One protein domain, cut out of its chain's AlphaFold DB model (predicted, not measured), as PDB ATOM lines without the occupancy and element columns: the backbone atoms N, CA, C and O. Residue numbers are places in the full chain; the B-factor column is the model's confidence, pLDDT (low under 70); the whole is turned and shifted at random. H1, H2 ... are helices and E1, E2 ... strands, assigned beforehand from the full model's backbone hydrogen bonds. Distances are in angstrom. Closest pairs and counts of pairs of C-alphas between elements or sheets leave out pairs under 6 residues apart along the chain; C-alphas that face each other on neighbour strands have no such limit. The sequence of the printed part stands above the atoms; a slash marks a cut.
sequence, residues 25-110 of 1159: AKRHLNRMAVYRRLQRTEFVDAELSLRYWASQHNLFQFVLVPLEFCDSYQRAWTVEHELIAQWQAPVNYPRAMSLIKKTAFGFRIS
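AT A GLANCE: This is residues 25 to 110 of the 1159 residues of the protein "Hypothetical protein" of Symbiodinium sp. CCMP2592 (UniProt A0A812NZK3). The short helix H2 is the middle of a small body, with the longer H1 crossing it on one side and H4 with the small strand hairpin E1 and E2 on the other. H3 lies off toward one end of the elongated whole, away from the other named elements, joined to them by the long stretch 57 to 72 and by residues 88 to 95. The printed part has 86 residues, in the order H1, H2, H3, H4, E1, E2; the class is mostly helix, with one antiparallel sheet, E1 - E2. It is only just compact, close to loose, with a radius of gyration of the C-alphas of 14.2 A and spans of 43 by 26 by 23 A.

IN THESE COORDINATES: H1, residues 25 to 39, begins at C-alpha 25 (217.769, 203.599, 150.672) and is 21.0 A long. H2, residues 48 to 56, measures 12.6 A. H3, residues 73 to 87, starts at C-alpha 73 (209.375, 210.805, 163.280) and measures 20.5 A. H4 is residues 96 to 99, 5.1 A. E1 is residues 100 to 103, 9.6 A, and E2 is residues 106 to 109, 10.0 A, ending at C-alpha 109 (217.688, 180.018, 166.288).

HOW THE PARTS SIT: H1 and H2 touch, the closest C-alphas being those of Tyr 35 and Leu 50, 6.1 A apart. They run the same way at a steep tilt of 56 degrees. H2 and H4 touch, closest at the C-alphas of Leu 48 and Ala 96, 6.7 A. The closest C-alphas of H2 and E2 are those of Ser 55 and Phe 107, 7.3 A apart. E1 and E2 form a hairpin, antiparallel at 137 degrees, with N 101 and O 108 at 2.8 A and N 108 and O 101 at 2.7 A, within hydrogen-bond range. H3 is apart from H1, H2, H4, E1 and E2. In H1, H2 and H3 every O i to N i+4 pair is within hydrogen-bond range; H4 is too short for such a pair.

THE WHOLE: The C-alphas farthest apart are those of Asp 71 and Ala 104, 45.0 A. The printed part has no cut, and H2 to H3 is the long link. The mean pLDDT of the printed part is 73.7; residues 40 to 45, 55 to 56 and 97 to 110 of this predicted model are under 70.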
ATOM      1  N   ALA A  25     216.468 203.964 151.236       72.06
ATOM      2  CA  ALA A  25     217.769 203.599 150.672       72.06
ATOM      3  C   ALA A  25     218.906 203.769 151.694       72.06
ATOM      4  O   ALA A  25     219.633 202.821 151.990       72.06
ATOM      5  N   LYS A  26     218.994 204.944 152.336       71.75
ATOM      6  CA  LYS A  26     220.016 205.221 153.358       71.75
ATOM      7  C   LYS A  26     219.882 204.307 154.578       71.75
ATOM      8  O   LYS A  26     220.883 203.827 155.110       71.75
ATOM      9  N   ARG A  27     218.649 203.988 154.994       76.56
ATOM     10  CA  ARG A  27     218.427 202.995 156.055       76.56
ATOM     11  C   ARG A  27     218.974 201.622 155.656       76.56
ATOM     12  O   ARG A  27     219.587 200.961 156.490       76.56
ATOM     13  N   HIS A  28     218.755 201.182 154.419       76.50
ATOM     14  CA  HIS A  28     219.244 199.888 153.942       76.50
ATOM     15  C   HIS A  28     220.779 199.831 153.924       76.50
ATOM     16  O   HIS A  28     221.350 198.877 154.449       76.50
ATOM     17  N   LEU A  29     221.447 200.889 153.451       77.94
ATOM     18  CA  LEU A  29     222.913 200.998 153.461       77.94
ATOM     19  C   LEU A  29     223.501 200.920 154.879       77.94
ATOM     20  O   LEU A  29     224.405 200.120 155.131       77.94
ATOM     21  N   ASN A  30     222.935 201.662 155.838       79.00
ATOM     22  CA  ASN A  30     223.366 201.603 157.241       79.00
ATOM     23  C   ASN A  30     223.226 200.188 157.823       79.00
ATOM     24  O   ASN A  30     224.094 199.708 158.554       79.00
ATOM     25  N   ARG A  31     222.141 199.491 157.473       82.19
ATOM     26  CA  ARG A  31     221.920 198.103 157.891       82.19
ATOM     27  C   ARG A  31     222.917 197.147 157.239       82.19
ATOM     28  O   ARG A  31     223.404 196.267 157.941       82.19
ATOM     29  N   MET A  32     223.270 197.335 155.964       82.00
ATOM     30  CA  MET A  32     224.301 196.529 155.296       82.00
ATOM     31  C   MET A  32     225.665 196.676 155.969       82.00
ATOM     32  O   MET A  32     226.339 195.676 156.203       82.00
ATOM     33  N   ALA A  33     226.056 197.898 156.339       81.62
ATOM     34  CA  ALA A  33     227.321 198.140 157.030       81.62
ATOM     35  C   ALA A  33     227.379 197.398 158.377       81.62
ATOM     36  O   ALA A  33     228.340 196.683 158.665       81.62
ATOM     37  N   VAL A  34     226.318 197.503 159.184       79.94
ATOM     38  CA  VAL A  34     226.221 196.780 160.461       79.94
ATOM     39  C   VAL A  34     226.166 195.263 160.241       79.94
ATOM     40  O   VAL A  34     226.812 194.523 160.978       79.94
ATOM     41  N   TYR A  35     225.450 194.789 159.220       80.88
ATOM     42  CA  TYR A  35     225.371 193.370 158.869       80.88
ATOM     43  C   TYR A  35     226.741 192.779 158.510       80.88
ATOM     44  O   TYR A  35     227.112 191.749 159.064       80.88
ATOM     45  N   ARG A  36     227.536 193.455 157.670       81.19
ATOM     46  CA  ARG A  36     228.898 193.011 157.315       81.19
ATOM     47  C   ARG A  36     229.809 192.922 158.539       81.19
ATOM     48  O   ARG A  36     230.552 191.958 158.692       81.19
ATOM     49  N   ARG A  37     229.715 193.886 159.460       75.38
ATOM     50  CA  ARG A  37     230.472 193.856 160.724       75.38
ATOM     51  C   ARG A  37     230.040 192.707 161.635       75.38
ATOM     52  O   ARG A  37     230.881 192.056 162.247       75.38
ATOM     53  N   LEU A  38     228.739 192.409 161.683       72.44
ATOM     54  CA  LEU A  38     228.231 191.229 162.387       72.44
ATOM     55  C   LEU A  38     228.746 189.922 161.764       72.44
ATOM     56  O   LEU A  38     229.070 189.005 162.514       72.44
ATOM     57  N   GLN A  39     228.865 189.837 160.432       72.44
ATOM     58  CA  GLN A  39     229.463 188.676 159.756       72.44
ATOM     59  C   GLN A  39     230.946 188.484 160.113       72.44
ATOM     60  O   GLN A  39     231.399 187.351 160.217       72.44
ATOM     61  N   ARG A  40     231.676 189.570 160.399       69.75
ATOM     62  CA  ARG A  40     233.067 189.545 160.899       69.75
ATOM     63  C   ARG A  40     233.184 189.279 162.402       69.75
ATOM     64  O   ARG A  40     234.261 189.404 162.971       69.75
ATOM     65  N   THR A  41     232.085 188.925 163.071       58.62
ATOM     66  CA  THR A  41     232.011 188.668 164.522       58.62
ATOM     67  C   THR A  41     232.356 189.864 165.421       58.62
ATOM     68  O   THR A  41     232.553 189.707 166.626       58.62
ATOM     69  N   GLU A  42     232.340 191.085 164.878       60.12
ATOM     70  CA  GLU A  42     232.586 192.301 165.652       60.12
ATOM     71  C   GLU A  42     231.456 192.580 166.659       60.12
ATOM     72  O   GLU A  42     230.262 192.377 166.396       60.12
ATOM     73  N   PHE A  43     231.810 193.133 167.824       55.03
ATOM     74  CA  PHE A  43     230.825 193.541 168.824       55.03
ATOM     75  C   PHE A  43     230.211 194.901 168.468       55.03
ATOM     76  O   PHE A  43     230.664 195.956 168.911       55.03
ATOM     77  N   VAL A  44     229.154 194.871 167.660       65.56
ATOM     78  CA  VAL A  44     228.416 196.069 167.232       65.56
ATOM     79  C   VAL A  44     227.059 196.129 167.925       65.56
ATOM     80  O   VAL A  44     226.411 195.093 168.108       65.56
ATOM     81  N   ASP A  45     226.615 197.328 168.316       63.62
ATOM     82  CA  ASP A  45     225.222 197.537 168.713       63.62
ATOM     83  C   ASP A  45     224.342 197.486 167.460       63.62
ATOM     84  O   ASP A  45     224.542 198.238 166.509       63.62
ATOM     85  N   ALA A  46     223.428 196.524 167.419       72.38
ATOM     86  CA  ALA A  46     222.708 196.168 166.207       72.38
ATOM     87  C   ALA A  46     221.297 195.708 166.552       72.38
ATOM     88  O   ALA A  46     221.112 194.958 167.521       72.38
ATOM     89  N   GLU A  47     220.337 196.115 165.716       76.62
ATOM     90  CA  GLU A  47     218.941 195.681 165.776       76.62
ATOM     91  C   GLU A  47     218.856 194.142 165.861       76.62
ATOM     92  O   GLU A  47     219.620 193.418 165.212       76.62
ATOM     93  N   LEU A  48     217.891 193.616 166.626       74.38
ATOM     94  CA  LEU A  48     217.684 192.165 166.746       74.38
ATOM     95  C   LEU A  48     217.434 191.487 165.387       74.38
ATOM     96  O   LEU A  48     217.854 190.351 165.181       74.38
ATOM     97  N   SER A  49     216.792 192.197 164.463       79.69
ATOM     98  CA  SER A  49     216.536 191.776 163.084       79.69
ATOM     99  C   SER A  49     217.822 191.563 162.277       79.69
ATOM    100  O   SER A  49     217.958 190.552 161.597       79.69
ATOM    101  N   LEU A  50     218.815 192.446 162.412       82.31
ATOM    102  CA  LEU A  50     220.109 192.289 161.740       82.31
ATOM    103  C   LEU A  50     220.910 191.119 162.294       82.31
ATOM    104  O   LEU A  50     221.546 190.399 161.532       82.31
ATOM    105  N   ARG A  51     220.838 190.889 163.607       77.62
ATOM    106  CA  ARG A  51     221.444 189.703 164.230       77.62
ATOM    107  C   ARG A  51     220.774 188.416 163.759       77.62
ATOM    108  O   ARG A  51     221.467 187.432 163.527       77.62
ATOM    109  N   TYR A  52     219.448 188.439 163.601       76.50
ATOM    110  CA  TYR A  52     218.696 187.338 163.006       76.50
ATOM    111  C   TYR A  52     219.208 187.040 161.592       76.50
ATOM    112  O   TYR A  52     219.664 185.929 161.338       76.50
ATOM    113  N   TRP A  53     219.220 188.038 160.707       80.56
ATOM    114  CA  TRP A  53     219.653 187.849 159.323       80.56
ATOM    115  C   TRP A  53     221.120 187.448 159.204       80.56
ATOM    116  O   TRP A  53     221.432 186.566 158.414       80.56
ATOM    117  N   ALA A  54     222.016 188.031 160.008       77.38
ATOM    118  CA  ALA A  54     223.437 187.671 160.005       77.38
ATOM    119  C   ALA A  54     223.647 186.205 160.391       77.38
ATOM    120  O   ALA A  54     224.464 185.525 159.788       77.38
ATOM    121  N   SER A  55     222.854 185.694 161.338       69.94
ATOM    122  CA  SER A  55     222.901 184.282 161.732       69.94
ATOM    123  C   SER A  55     222.261 183.314 160.728       69.94
ATOM    124  O   SER A  55     222.385 182.106 160.899       69.94
ATOM    125  N   GLN A  56     221.513 183.811 159.741       68.25
ATOM    126  CA  GLN A  56     220.807 182.999 158.739       68.25
ATOM    127  C   GLN A  56     221.332 183.203 157.322       68.25
ATOM    128  O   GLN A  56     220.861 182.532 156.413       68.25
ATOM    129  N   HIS A  57     222.264 184.138 157.125       75.31
ATOM    130  CA  HIS A  57     222.802 184.510 155.818       75.31
ATOM    131  C   HIS A  57     221.720 184.853 154.776       75.31
ATOM    132  O   HIS A  57     221.926 184.687 153.581       75.31
ATOM    133  N   ASN A  58     220.560 185.353 155.214       75.12
ATOM    134  CA  ASN A  58     219.370 185.481 154.368       75.12
ATOM    135  C   ASN A  58     218.820 186.908 154.261       75.12
ATOM    136  O   ASN A  58     217.668 187.098 153.885       75.12
ATOM    137  N   LEU A  59     219.625 187.922 154.582       80.44
ATOM    138  CA  LEU A  59     219.218 189.327 154.477       80.44
ATOM    139  C   LEU A  59     218.698 189.690 153.080       80.44
ATOM    140  O   LEU A  59     217.706 190.400 152.957       80.44
ATOM    141  N   PHE A  60     219.354 189.163 152.045       79.88
ATOM    142  CA  PHE A  60     219.036 189.422 150.640       79.88
ATOM    143  C   PHE A  60     217.752 188.733 150.159       79.88
ATOM    144  O   PHE A  60     217.271 189.030 149.076       79.88
ATOM    145  N   GLN A  61     217.153 187.866 150.980       75.62
ATOM    146  CA  GLN A  61     215.848 187.260 150.699       75.62
ATOM    147  C   GLN A  61     214.675 188.184 151.087       75.62
ATOM    148  O   GLN A  61     213.516 187.794 150.970       75.62
ATOM    149  N   PHE A  62     214.950 189.394 151.595       74.31
ATOM    150  CA  PHE A  62     213.935 190.355 152.030       74.31
ATOM    151  C   PHE A  62     213.848 191.539 151.070       74.31
ATOM    152  O   PHE A  62     214.847 192.196 150.788       74.31
ATOM    153  N   VAL A  63     212.623 191.877 150.667       80.62
ATOM    154  CA  VAL A  63     212.320 193.070 149.868       80.62
ATOM    155  C   VAL A  63     211.793 194.184 150.773       80.62
ATOM    156  O   VAL A  63     210.994 193.947 151.682       80.62
ATOM    157  N   LEU A  64     212.252 195.415 150.536       80.62
ATOM    158  CA  LEU A  64     211.760 196.603 151.231       80.62
ATOM    159  C   LEU A  64     210.537 197.166 150.500       80.62
ATOM    160  O   LEU A  64     210.616 197.471 149.316       80.62
ATOM    161  N   VAL A  65     209.437 197.368 151.230       82.44
ATOM    162  CA  VAL A  65     208.200 197.970 150.707       82.44
ATOM    163  C   VAL A  65     207.870 199.238 151.511       82.44
ATOM    164  O   VAL A  65     207.658 199.133 152.723       82.44
ATOM    165  N   PRO A  66     207.845 200.436 150.893       82.62
ATOM    166  CA  PRO A  66     207.343 201.653 151.532       82.62
ATOM    167  C   PRO A  66     205.834 201.546 151.780       82.62
ATOM    168  O   PRO A  66     205.087 201.176 150.881       82.62
ATOM    169  N   LEU A  67     205.387 201.849 153.002       82.19
ATOM    170  CA  LEU A  67     203.982 201.676 153.402       82.19
ATOM    171  C   LEU A  67     203.237 202.997 153.575       82.19
ATOM    172  O   LEU A  67     202.108 203.131 153.120       82.19
ATOM    173  N   GLU A  68     203.850 203.956 154.267       83.25
ATOM    174  CA  GLU A  68     203.244 205.246 154.582       83.25
ATOM    175  C   GLU A  68     204.346 206.301 154.714       83.25
ATOM    176  O   GLU A  68     205.411 206.030 155.280       83.25
ATOM    177  N   PHE A  69     204.076 207.505 154.210       83.12
ATOM    178  CA  PHE A  69     204.891 208.693 154.452       83.12
ATOM    179  C   PHE A  69     204.338 209.441 155.666       83.12
ATOM    180  O   PHE A  69     203.131 209.599 155.818       83.12
ATOM    181  N   CYS A  70     205.222 209.864 156.567       82.25
ATOM    182  CA  CYS A  70     204.845 210.510 157.820       82.25
ATOM    183  C   CYS A  70     205.591 211.833 157.980       82.25
ATOM    184  O   CYS A  70     206.818 211.858 157.930       82.25
ATOM    185  N   ASP A  71     204.852 212.890 158.311       81.25
ATOM    186  CA  ASP A  71     205.365 214.268 158.440       81.25
ATOM    187  C   ASP A  71     206.272 214.472 159.666       81.25
ATOM    188  O   ASP A  71     206.915 215.504 159.834       81.25
ATOM    189  N   SER A  72     206.317 213.494 160.577       82.81
ATOM    190  CA  SER A  72     207.197 213.523 161.742       82.81
ATOM    191  C   SER A  72     207.667 212.130 162.136       82.81
ATOM    192  O   SER A  72     206.951 211.134 161.990       82.81
ATOM    193  N   TYR A  73     208.851 212.063 162.750       82.56
ATOM    194  CA  TYR A  73     209.375 210.805 163.280       82.56
ATOM    195  C   TYR A  73     208.498 210.226 164.398       82.56
ATOM    196  O   TYR A  73     208.358 209.011 164.506       82.56
ATOM    197  N   GLN A  74     207.844 211.071 165.205       83.62
ATOM    198  CA  GLN A  74     206.892 210.601 166.214       83.62
ATOM    199  C   GLN A  74     205.712 209.859 165.567       83.62
ATOM    200  O   GLN A  74     205.302 208.807 166.068       83.62
ATOM    201  N   ARG A  75     205.165 210.395 164.468       84.44
ATOM    202  CA  ARG A  75     204.090 209.747 163.705       84.44
ATOM    203  C   ARG A  75     204.592 208.445 163.080       84.44
ATOM    204  O   ARG A  75     203.968 207.412 163.298       84.44
ATOM    205  N   ALA A  76     205.771 208.465 162.458       85.19
ATOM    206  CA  ALA A  76     206.393 207.277 161.871       85.19
ATOM    207  C   ALA A  76     206.629 206.156 162.906       85.19
ATOM    208  O   ALA A  76     206.290 205.000 162.666       85.19
ATOM    209  N   TRP A  77     207.135 206.498 164.097       87.19
ATOM    210  CA  TRP A  77     207.356 205.550 165.195       87.19
ATOM    211  C   TRP A  77     206.042 204.981 165.743       87.19
ATOM    212  O   TRP A  77     205.959 203.799 166.084       87.19
ATOM    213  N   THR A  78     205.005 205.819 165.820       86.38
ATOM    214  CA  THR A  78     203.659 205.415 166.243       86.38
ATOM    215  C   THR A  78     203.076 204.404 165.258       86.38
ATOM    216  O   THR A  78     202.711 203.304 165.678       86.38
ATOM    217  N   VAL A  79     203.078 204.731 163.961       85.88
ATOM    218  CA  VAL A  79     202.606 203.858 162.874       85.88
ATOM    219  C   VAL A  79     203.389 202.544 162.845       85.88
ATOM    220  O   VAL A  79     202.782 201.475 162.808       85.88
ATOM    221  N   GLU A  80     204.720 202.584 162.980       87.81
ATOM    222  CA  GLU A  80     205.557 201.380 163.081       87.81
ATOM    223  C   GLU A  80     205.059 200.437 164.187       87.81
ATOM    224  O   GLU A  80     204.830 199.253 163.940       87.81
ATOM    225  N   HIS A  81     204.837 200.942 165.403       86.06
ATOM    226  CA  HIS A  81     204.402 200.106 166.527       86.06
ATOM    227  C   HIS A  81     202.950 199.626 166.385       86.06
ATOM    228  O   HIS A  81     202.602 198.541 166.871       86.06
ATOM    229  N   GLU A  82     202.096 200.391 165.706       83.06
ATOM    230  CA  GLU A  82     200.738 199.975 165.360       83.06
ATOM    231  C   GLU A  82     200.724 198.819 164.359       83.06
ATOM    232  O   GLU A  82     200.007 197.836 164.588       83.06
ATOM    233  N   LEU A  83     201.552 198.906 163.316       83.25
ATOM    234  CA  LEU A  83     201.732 197.880 162.290       83.25
ATOM    235  C   LEU A  83     202.402 196.630 162.865       83.25
ATOM    236  O   LEU A  83     201.902 195.525 162.656       83.25
ATOM    237  N   ILE A  84     203.449 196.770 163.689       81.88
ATOM    238  CA  ILE A  84     204.048 195.637 164.420       81.88
ATOM    239  C   ILE A  84     202.983 194.938 165.272       81.88
ATOM    240  O   ILE A  84     202.922 193.709 165.304       81.88
ATOM    241  N   ALA A  85     202.114 195.688 165.956       77.19
ATOM    242  CA  ALA A  85     201.054 195.100 166.770       77.19
ATOM    243  C   ALA A  85     199.941 194.433 165.938       77.19
ATOM    244  O   ALA A  85     199.350 193.457 166.411       77.19
ATOM    245  N   GLN A  86     199.638 194.956 164.747       77.00
ATOM    246  CA  GLN A  86     198.577 194.474 163.858       77.00
ATOM    247  C   GLN A  86     199.021 193.275 163.016       77.00
ATOM    248  O   GLN A  86     198.360 192.240 163.040       77.00
ATOM    249  N   TRP A  87     200.137 193.405 162.303       77.50
ATOM    250  CA  TRP A  87     200.686 192.388 161.397       77.50
ATOM    251  C   TRP A  87     201.553 191.371 162.103       77.50
ATOM    252  O   TRP A  87     201.788 190.275 161.605       77.50
ATOM    253  N   GLN A  88     202.007 191.724 163.302       75.12
ATOM    254  CA  GLN A  88     202.768 190.827 164.130       75.12
ATOM    255  C   GLN A  88     204.108 190.396 163.522       75.12
ATOM    256  O   GLN A  88     204.487 189.230 163.588       75.12
ATOM    257  N   ALA A  89     204.854 191.329 162.954       78.38
ATOM    258  CA  ALA A  89     206.147 191.061 162.336       78.38
ATOM    259  C   ALA A  89     207.066 190.158 163.215       78.38
ATOM    260  O   ALA A  89     207.449 190.569 164.318       78.38
ATOM    261  N   PRO A  90     207.384 188.906 162.799       75.50
ATOM    262  CA  PRO A  90     208.188 187.951 163.577       75.50
ATOM    263  C   PRO A  90     209.594 188.442 163.917       75.50
ATOM    264  O   PRO A  90     210.136 188.077 164.961       75.50
ATOM    265  N   VAL A  91     210.161 189.284 163.054       78.19
ATOM    266  CA  VAL A  91     211.546 189.761 163.138       78.19
ATOM    267  C   VAL A  91     211.655 191.057 163.973       78.19
ATOM    268  O   VAL A  91     212.754 191.517 164.273       78.19
ATOM    269  N   ASN A  92     210.532 191.614 164.448       83.38
ATOM    270  CA  ASN A  92     210.494 192.749 165.380       83.38
ATOM    271  C   ASN A  92     210.382 192.317 166.849       83.38
ATOM    272  O   ASN A  92     209.885 191.237 167.186       83.38
ATOM    273  N   TYR A  93     210.783 193.200 167.766       77.75
ATOM    274  CA  TYR A  93     210.504 193.042 169.192       77.75
ATOM    275  C   TYR A  93     208.980 193.107 169.466       77.75
ATOM    276  O   TYR A  93     208.295 193.936 168.872       77.75
ATOM    277  N   PRO A  94     208.402 192.281 170.369       72.19
ATOM    278  CA  PRO A  94     209.026 191.242 171.198       72.19
ATOM    279  C   PRO A  94     209.209 189.877 170.517       72.19
ATOM    280  O   PRO A  94     209.797 188.984 171.128       72.19
ATOM    281  N   ARG A  95     208.693 189.672 169.301       75.75
ATOM    282  CA  ARG A  95     208.631 188.354 168.647       75.75
ATOM    283  C   ARG A  95     210.000 187.772 168.309       75.75
ATOM    284  O   ARG A  95     210.206 186.579 168.550       75.75
ATOM    285  N   ALA A  96     210.946 188.613 167.898       74.62
ATOM    286  CA  ALA A  96     212.308 188.200 167.562       74.62
ATOM    287  C   ALA A  96     213.021 187.477 168.724       74.62
ATOM    288  O   ALA A  96     213.825 186.575 168.501       74.62
ATOM    289  N   MET A  97     212.661 187.780 169.981       69.81
ATOM    290  CA  MET A  97     213.215 187.103 171.168       69.81
ATOM    291  C   MET A  97     212.859 185.614 171.261       69.81
ATOM    292  O   MET A  97     213.511 184.874 171.992       69.81
ATOM    293  N   SER A  98     211.794 185.172 170.590       62.31
ATOM    294  CA  SER A  98     211.443 183.749 170.511       62.31
ATOM    295  C   SER A  98     212.243 183.005 169.444       62.31
ATOM    296  O   SER A  98     212.442 181.797 169.569       62.31
ATOM    297  N   LEU A  99     212.730 183.741 168.441       65.31
ATOM    298  CA  LEU A  99     213.534 183.217 167.348       65.31
ATOM    299  C   LEU A  99     214.997 183.091 167.778       65.31
ATOM    300  O   LEU A  99     215.601 182.065 167.511       65.31
ATOM    301  N   ILE A 100     215.542 184.059 168.520       63.31
ATOM    302  CA  ILE A 100     216.967 184.115 168.876       63.31
ATOM    303  C   ILE A 100     217.222 183.639 170.322       63.31
ATOM    304  O   ILE A 100     216.696 184.211 171.276       63.31
ATOM    305  N   LYS A 101     218.099 182.642 170.515       60.44
ATOM    306  CA  LYS A 101     218.617 182.197 171.826       60.44
ATOM    307  C   LYS A 101     220.138 182.290 171.879       60.44
ATOM    308  O   LYS A 101     220.814 181.856 170.960       60.44
ATOM    309  N   LYS A 102     220.706 182.773 172.985       51.00
ATOM    310  CA  LYS A 102     222.159 182.701 173.215       51.00
ATOM    311  C   LYS A 102     222.545 181.276 173.637       51.00
ATOM    312  O   LYS A 102     221.957 180.742 174.573       51.00
ATOM    313  N   THR A 103     223.517 180.680 172.957       49.81
ATOM    314  CA  THR A 103     224.100 179.359 173.245       49.81
ATOM    315  C   THR A 103     225.624 179.462 173.337       49.81
ATOM    316  O   THR A 103     226.184 180.528 173.085       49.81
ATOM    317  N   ALA A 104     226.300 178.364 173.693       33.41
ATOM    318  CA  ALA A 104     227.764 178.300 173.734       33.41
ATOM    319  C   ALA A 104     228.428 178.592 172.369       33.41
ATOM    320  O   ALA A 104     229.561 179.046 172.330       33.41
ATOM    321  N   PHE A 105     227.693 178.416 171.265       36.88
ATOM    322  CA  PHE A 105     228.116 178.725 169.892       36.88
ATOM    323  C   PHE A 105     227.726 180.141 169.434       36.88
ATOM    324  O   PHE A 105     227.689 180.419 168.241       36.88
ATOM    325  N   GLY A 106     227.321 181.017 170.356       47.66
ATOM    326  CA  GLY A 106     226.704 182.299 170.017       47.66
ATOM    327  C   GLY A 106     225.182 182.204 169.874       47.66
ATOM    328  O   GLY A 106     224.527 181.351 170.484       47.66
ATOM    329  N   PHE A 107     224.578 183.131 169.135       51.88
ATOM    330  CA  PHE A 107     223.126 183.185 168.963       51.88
ATOM    331  C   PHE A 107     222.650 182.064 168.024       51.88
ATOM    332  O   PHE A 107     222.998 182.048 166.852       51.88
ATOM    333  N   ARG A 108     221.842 181.130 168.535       50.75
ATOM    334  CA  ARG A 108     221.170 180.080 167.761       50.75
ATOM    335  C   ARG A 108     219.680 180.335 167.660       50.75
ATOM    336  O   ARG A 108     219.050 180.841 168.593       50.75
ATOM    337  N   ILE A 109     219.113 179.895 166.547       53.53
ATOM    338  CA  ILE A 109     217.688 180.018 166.288       53.53
ATOM    339  C   ILE A 109     216.928 178.846 166.900       53.53
ATOM    340  O   ILE A 109     217.334 177.690 166.810       53.53
ATOM    341  N   SER A 110     215.821 179.141 167.576       53.81
ATOM    342  CA  SER A 110     214.924 178.123 168.117       53.81
ATOM    343  C   SER A 110     213.888 177.735 167.058       53.81
ATOM    344  O   SER A 110     213.027 178.544 166.735       53.81
TER     345      SER A 110